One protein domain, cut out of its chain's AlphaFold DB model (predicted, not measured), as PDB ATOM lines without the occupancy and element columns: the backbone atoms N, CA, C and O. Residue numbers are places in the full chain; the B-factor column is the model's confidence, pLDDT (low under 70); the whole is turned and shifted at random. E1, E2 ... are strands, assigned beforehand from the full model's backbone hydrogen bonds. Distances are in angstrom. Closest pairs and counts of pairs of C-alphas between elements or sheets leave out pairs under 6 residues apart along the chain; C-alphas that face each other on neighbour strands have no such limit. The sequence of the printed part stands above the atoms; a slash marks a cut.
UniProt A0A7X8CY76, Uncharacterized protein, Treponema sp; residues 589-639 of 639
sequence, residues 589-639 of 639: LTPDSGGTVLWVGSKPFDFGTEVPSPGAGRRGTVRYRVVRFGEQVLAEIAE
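AT A GLANCE: This is residues 589 to 639 of the 639 residues of an uncharacterized protein of Treponema sp (UniProt A0A7X8CY76). One strongly twisted sheet of five strands makes the domain, and a long loop, residues 601 to 614, passes over one face of it on the way from E2 to E3. The short hairpin E1 and E2 forms one side of the sheet, and the longer strands E5, E4 and E3 form the rest. The printed part has 51 residues with no named helix and five named strands, E1 to E5 along the chain; the sheet order is E1, E2, E5, E4, E3, mixed, and the class is all strand. The whole is compact, with a radius of gyration of the C-alphas of 9.6 A and spans of 26 by 19 by 18 A.

HOW THE PARTS SIT: E1, residues 589 to 591, and E2, residues 597 to 600, form an antiparallel hairpin at 152 degrees, with N 590 and O 599 2.9 A apart, within hydrogen-bond range. E2 is parallel to E5, residues 632 to 637, at 41 degrees, and N 598 and O 633 are 2.8 A apart. E3, residues 615 to 619, E4, residues 622 to 629, and E5 form a meander, each strand the antiparallel neighbour of the one before. In the hairpin E3 and E4, at 143 degrees, N 617 and O 624 are 2.8 A apart. In the hairpin E4 and E5, at 155 degrees, N 627 and O 634 are 2.9 A apart. E1 and E3 are the edge strands and are apart.

IN THESE COORDINATES: E1 begins at C-alpha 589 (232.484, 247.543, 183.275). E3 is 13.4 A long, E4 22.2 A and E5 16.9 A. E5 ends at C-alpha 637 (230.669, 252.431, 171.705).

THE WHOLE: The C-alphas farthest apart, those of Thr 621 and Gly 630, are 28.4 A apart. The printed part has no cut, and its last residue, 639, is the chain's last. The link E2 to E3 is long, with 14 residues. Mean pLDDT of the printed part is 86.1; residue 639 is under 70.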
ATOM      1  N   LEU A 589     231.895 248.635 184.051       91.06
ATOM      2  CA  LEU A 589     232.484 247.543 183.275       91.06
ATOM      3  C   LEU A 589     231.520 246.358 183.252       91.06
ATOM      4  O   LEU A 589     231.297 245.713 184.277       91.06
ATOM      5  N   THR A 590     230.934 246.074 182.090       90.94
ATOM      6  CA  THR A 590     229.936 245.005 181.932       90.94
ATOM      7  C   THR A 590     230.517 243.846 181.121       90.94
ATOM      8  O   THR A 590     230.751 244.019 179.926       90.94
ATOM      9  N   PRO A 591     230.751 242.660 181.710       89.38
ATOM     10  CA  PRO A 591     231.311 241.531 180.978       89.38
ATOM     11  C   PRO A 591     230.353 240.969 179.923       89.38
ATOM     12  O   PRO A 591     229.124 240.978 180.071       89.38
ATOM     13  N   ASP A 592     230.941 240.431 178.863       89.69
ATOM     14  CA  ASP A 592     230.265 239.533 177.935       89.69
ATOM     15  C   ASP A 592     230.136 238.119 178.472       89.69
ATOM     16  O   ASP A 592     230.825 237.715 179.408       89.69
ATOM     17  N   SER A 593     229.219 237.366 177.869       85.12
ATOM     18  CA  SER A 593     228.905 236.003 178.295       85.12
ATOM     19  C   SER A 593     230.104 235.046 178.216       85.12
ATOM     20  O   SER A 593     230.185 234.121 179.021       85.12
ATOM     21  N   GLY A 594     231.070 235.292 177.321       80.19
ATOM     22  CA  GLY A 594     232.342 234.558 177.260       80.19
ATOM     23  C   GLY A 594     233.412 235.014 178.260       80.19
ATOM     24  O   GLY A 594     234.469 234.396 178.331       80.19
ATOM     25  N   GLY A 595     233.180 236.085 179.028       81.19
ATOM     26  CA  GLY A 595     234.050 236.546 180.121       81.19
ATOM     27  C   GLY A 595     235.347 237.262 179.717       81.19
ATOM     28  O   GLY A 595     235.994 237.865 180.572       81.19
ATOM     29  N   THR A 596     235.728 237.232 178.437       84.62
ATOM     30  CA  THR A 596     236.960 237.864 177.926       84.62
ATOM     31  C   THR A 596     236.780 239.341 177.562       84.62
ATOM     32  O   THR A 596     237.708 240.134 177.734       84.62
ATOM     33  N   VAL A 597     235.596 239.725 177.069       89.19
ATOM     34  CA  VAL A 597     235.282 241.108 176.674       89.19
ATOM     35  C   VAL A 597     234.554 241.830 177.811       89.19
ATOM     36  O   VAL A 597     233.599 241.297 178.373       89.19
ATOM     37  N   LEU A 598     234.986 243.044 178.140       90.81
ATOM     38  CA  LEU A 598     234.343 243.956 179.084       90.81
ATOM     39  C   LEU A 598     233.865 245.202 178.335       90.81
ATOM     40  O   LEU A 598     234.666 245.922 177.741       90.81
ATOM     41  N   TRP A 599     232.568 245.481 178.393       90.44
ATOM     42  CA  TRP A 599     231.998 246.715 177.867       90.44
ATOM     43  C   TRP A 599     232.225 247.874 178.827       90.44
ATOM     44  O   TRP A 599     231.818 247.804 179.986       90.44
ATOM     45  N   VAL A 600     232.834 248.945 178.329       89.50
ATOM     46  CA  VAL A 600     233.034 250.197 179.054       89.50
ATOM     47  C   VAL A 600     231.813 251.093 178.839       89.50
ATOM     48  O   VAL A 600     231.482 251.468 177.713       89.50
ATOM     49  N   GLY A 601     231.124 251.445 179.924       88.19
ATOM     50  CA  GLY A 601     229.895 252.229 179.872       88.19
ATOM     51  C   GLY A 601     228.686 251.373 179.492       88.19
ATOM     52  O   GLY A 601     228.127 250.658 180.318       88.19
ATOM     53  N   SER A 602     228.239 251.474 178.241       87.31
ATOM     54  CA  SER A 602     227.031 250.780 177.776       87.31
ATOM     55  C   SER A 602     227.372 249.501 177.017       87.31
ATOM     56  O   SER A 602     228.252 249.514 176.161       87.31
ATOM     57  N   LYS A 603     226.620 248.426 177.279       90.56
ATOM     58  CA  LYS A 603     226.676 247.160 176.536       90.56
ATOM     59  C   LYS A 603     225.517 247.074 175.527       90.56
ATOM     60  O   LYS A 603     224.390 246.789 175.928       90.56
ATOM     61  N   PRO A 604     225.757 247.315 174.227       89.62
ATOM     62  CA  PRO A 604     224.721 247.290 173.199       89.62
ATOM     63  C   PRO A 604     224.439 245.884 172.647       89.62
ATOM     64  O   PRO A 604     223.358 245.647 172.114       89.62
ATOM     65  N   PHE A 605     225.401 244.960 172.729       90.06
ATOM     66  CA  PHE A 605     225.277 243.565 172.296       90.06
ATOM     67  C   PHE A 605     226.334 242.689 172.995       90.06
ATOM     68  O   PHE A 605     227.165 243.205 173.732       90.06
ATOM     69  N   ASP A 606     226.302 241.372 172.765       89.50
ATOM     70  CA  ASP A 606     227.244 240.397 173.340       89.50
ATOM     71  C   ASP A 606     228.093 239.750 172.226       89.50
ATOM     72  O   ASP A 606     227.553 239.338 171.188       89.50
ATOM     73  N   PHE A 607     229.414 239.691 172.402       87.06
ATOM     74  CA  PHE A 607     230.332 238.971 171.510       87.06
ATOM     75  C   PHE A 607     230.335 237.451 171.757       87.06
ATOM     76  O   PHE A 607     230.843 236.693 170.934       87.06
ATOM     77  N   GLY A 608     229.722 236.965 172.837       86.50
ATOM     78  CA  GLY A 608     229.696 235.544 173.154       86.50
ATOM     79  C   GLY A 608     231.081 235.037 173.537       86.50
ATOM     80  O   GLY A 608     231.799 235.665 174.314       86.50
ATOM     81  N   THR A 609     231.455 233.893 172.967       83.94
ATOM     82  CA  THR A 609     232.803 233.314 173.070       83.94
ATOM     83  C   THR A 609     233.767 233.851 172.009       83.94
ATOM     84  O   THR A 609     234.934 233.464 172.005       83.94
ATOM     85  N   GLU A 610     233.302 234.692 171.080       84.50
ATOM     86  CA  GLU A 610     234.162 235.289 170.059       84.50
ATOM     87  C   GLU A 610     234.935 236.467 170.655       84.50
ATOM     88  O   GLU A 610     234.363 237.364 171.270       84.50
ATOM     89  N   VAL A 611     236.254 236.479 170.462       84.38
ATOM     90  CA  VAL A 611     237.106 237.585 170.909       84.38
ATOM     91  C   VAL A 611     237.339 238.516 169.719       84.38
ATOM     92  O   VAL A 611     238.018 238.116 168.769       84.38
ATOM     93  N   PRO A 612     236.783 239.741 169.720       85.69
ATOM     94  CA  PRO A 612     236.969 240.664 168.613       85.69
ATOM     95  C   PRO A 612     238.430 241.114 168.518       85.69
ATOM     96  O   PRO A 612     239.127 241.273 169.523       85.69
ATOM     97  N   SER A 613     238.896 241.338 167.287       85.25
ATOM     98  CA  SER A 613     240.229 241.898 167.053       85.25
ATOM     99  C   SER A 613     240.288 243.364 167.510       85.25
ATOM    100  O   SER A 613     239.290 244.075 167.362       85.25
ATOM    101  N   PRO A 614     241.429 243.839 168.047       85.88
ATOM    102  CA  PRO A 614     241.613 245.248 168.386       85.88
ATOM    103  C   PRO A 614     241.380 246.157 167.174       85.88
ATOM    104  O   PRO A 614     241.753 245.810 166.055       85.88
ATOM    105  N   GLY A 615     240.795 247.331 167.403       83.69
ATOM    106  CA  GLY A 615     240.473 248.296 166.352       83.69
ATOM    107  C   GLY A 615     239.031 248.785 166.425       83.69
ATOM    108  O   GLY A 615     238.388 248.714 167.470       83.69
ATOM    109  N   ALA A 616     238.521 249.316 165.318       85.25
ATOM    110  CA  ALA A 616     237.130 249.741 165.206       85.25
ATOM    111  C   ALA A 616     236.302 248.678 164.479       85.25
ATOM    112  O   ALA A 616     236.743 248.088 163.494       85.25
ATOM    113  N   GLY A 617     235.079 248.464 164.945       87.38
ATOM    114  CA  GLY A 617     234.129 247.544 164.347       87.38
ATOM    115  C   GLY A 617     232.736 248.147 164.272       87.38
ATOM    116  O   GLY A 617     232.429 249.198 164.841       87.38
ATOM    117  N   ARG A 618     231.860 247.465 163.538       88.31
ATOM    118  CA  ARG A 618     230.448 247.828 163.452       88.31
ATOM    119  C   ARG A 618     229.592 246.576 163.507       88.31
ATOM    120  O   ARG A 618     229.861 245.614 162.795       88.31
ATOM    121  N   ARG A 619     228.542 246.601 164.326       87.69
ATOM    122  CA  ARG A 619     227.523 245.548 164.374       87.69
ATOM    123  C   ARG A 619     226.151 246.205 164.306       87.69
ATOM    124  O   ARG A 619     225.749 246.935 165.208       87.69
ATOM    125  N   GLY A 620     225.462 246.008 163.184       87.25
ATOM    126  CA  GLY A 620     224.245 246.758 162.873       87.25
ATOM    127  C   GLY A 620     224.508 248.269 162.792       87.25
ATOM    128  O   GLY A 620     225.369 248.732 162.039       87.25
ATOM    129  N   THR A 621     223.764 249.054 163.570       87.12
ATOM    130  CA  THR A 621     223.917 250.516 163.648       87.12
ATOM    131  C   THR A 621     225.000 250.965 164.626       87.12
ATOM    132  O   THR A 621     225.434 252.110 164.540       87.12
ATOM    133  N   VAL A 622     225.475 250.078 165.502       88.69
ATOM    134  CA  VAL A 622     226.433 250.413 166.557       88.69
ATOM    135  C   VAL A 622     227.853 250.309 166.022       88.69
ATOM    136  O   VAL A 622     228.283 249.243 165.570       88.69
ATOM    137  N   ARG A 623     228.585 251.422 166.087       90.25
ATOM    138  CA  ARG A 623     230.041 251.444 165.947       90.25
ATOM    139  C   ARG A 623     230.656 251.227 167.317       90.25
ATOM    140  O   ARG A 623     230.169 251.758 168.309       90.25
ATOM    141  N   TYR A 624     231.700 250.423 167.371       89.19
ATOM    142  CA  TYR A 624     232.392 250.121 168.611       89.19
ATOM    143  C   TYR A 624     233.899 250.124 168.386       89.19
ATOM    144  O   TYR A 624     234.372 249.869 167.277       89.19
ATOM    145  N   ARG A 625     234.652 250.415 169.440       88.00
ATOM    146  CA  ARG A 625     236.105 250.294 169.482       88.00
ATOM    147  C   ARG A 625     236.475 249.189 170.452       88.00
ATOM    148  O   ARG A 625     235.847 249.027 171.492       88.00
ATOM    149  N   VAL A 626     237.495 248.434 170.082       86.25
ATOM    150  CA  VAL A 626     238.029 247.312 170.835       86.25
ATOM    151  C   VAL A 626     239.492 247.588 171.128       86.25
ATOM    152  O   VAL A 626     240.277 247.844 170.213       86.25
ATOM    153  N   VAL A 627     239.867 247.518 172.400       84.12
ATOM    154  CA  VAL A 627     241.249 247.663 172.860       84.12
ATOM    155  C   VAL A 627     241.594 246.464 173.726       84.12
ATOM    156  O   VAL A 627     240.843 246.091 174.624       84.12
ATOM    157  N   ARG A 628     242.735 245.832 173.462       83.94
ATOM    158  CA  ARG A 628     243.173 244.649 174.205       83.94
ATOM    159  C   ARG A 628     244.118 245.035 175.339       83.94
ATOM    160  O   ARG A 628     245.084 245.757 175.120       83.94
ATOM    161  N   PHE A 629     243.866 244.486 176.523       77.06
ATOM    162  CA  PHE A 629     244.683 244.626 177.725       77.06
ATOM    163  C   PHE A 629     245.042 243.226 178.242       77.06
ATOM    164  O   PHE A 629     244.298 242.616 179.007       77.06
ATOM    165  N   GLY A 630     246.175 242.687 177.781       75.69
ATOM    166  CA  GLY A 630     246.599 241.325 178.118       75.69
ATOM    167  C   GLY A 630     245.603 240.267 177.627       75.69
ATOM    168  O   GLY A 630     245.376 240.123 176.419       75.69
ATOM    169  N   GLU A 631     245.020 239.524 178.568       78.19
ATOM    170  CA  GLU A 631     243.993 238.507 178.303       78.19
ATOM    171  C   GLU A 631     242.570 239.078 178.225       78.19
ATOM    172  O   GLU A 631     241.678 238.391 177.738       78.19
ATOM    173  N   GLN A 632     242.343 240.320 178.667       84.25
ATOM    174  CA  GLN A 632     241.037 240.973 178.598       84.25
ATOM    175  C   GLN A 632     240.942 241.926 177.409       84.25
ATOM    176  O   GLN A 632     241.929 242.490 176.932       84.25
ATOM    177  N   VAL A 633     239.719 242.126 176.936       86.69
ATOM    178  CA  VAL A 633     239.411 243.026 175.830       86.69
ATOM    179  C   VAL A 633     238.380 244.040 176.299       86.69
ATOM    180  O   VAL A 633     237.304 243.664 176.744       86.69
ATOM    181  N   LEU A 634     238.693 245.327 176.207       89.25
ATOM    182  CA  LEU A 634     237.733 246.396 176.448       89.25
ATOM    183  C   LEU A 634     237.013 246.729 175.144       89.25
ATOM    184  O   LEU A 634     237.664 246.999 174.133       89.25
ATOM    185  N   ALA A 635     235.685 246.723 175.174       88.50
ATOM    186  CA  ALA A 635     234.837 247.196 174.090       88.50
ATOM    187  C   ALA A 635     234.081 248.449 174.537       88.50
ATOM    188  O   ALA A 635     233.555 248.508 175.644       88.50
ATOM    189  N   GLU A 636     233.992 249.452 173.680       89.12
ATOM    190  CA  GLU A 636     233.181 250.639 173.938       89.12
ATOM    191  C   GLU A 636     232.455 251.082 172.679       89.12
ATOM    192  O   GLU A 636     232.882 250.779 171.567       89.12
ATOM    193  N   ILE A 637     231.350 251.806 172.839       87.38
ATOM    194  CA  ILE A 637     230.669 252.431 171.705       87.38
ATOM    195  C   ILE A 637     231.564 253.565 171.196       87.38
ATOM    196  O   ILE A 637     231.961 254.434 171.968       87.38
ATOM    197  N   ALA A 638     231.896 253.528 169.907       79.88
ATOM    198  CA  ALA A 638     232.649 254.588 169.255       79.88
ATOM    199  C   ALA A 638     231.673 255.692 168.832       79.88
ATOM    200  O   ALA A 638     230.651 255.387 168.207       79.88
ATOM    201  N   GLU A 639     231.990 256.935 169.197       64.94
ATOM    202  CA  GLU A 639     231.243 258.131 168.782       64.94
ATOM    203  C   GLU A 639     231.324 258.373 167.266       64.94
ATOM    204  O   GLU A 639     232.384 258.088 166.653       64.94
TER     205      GLU A 639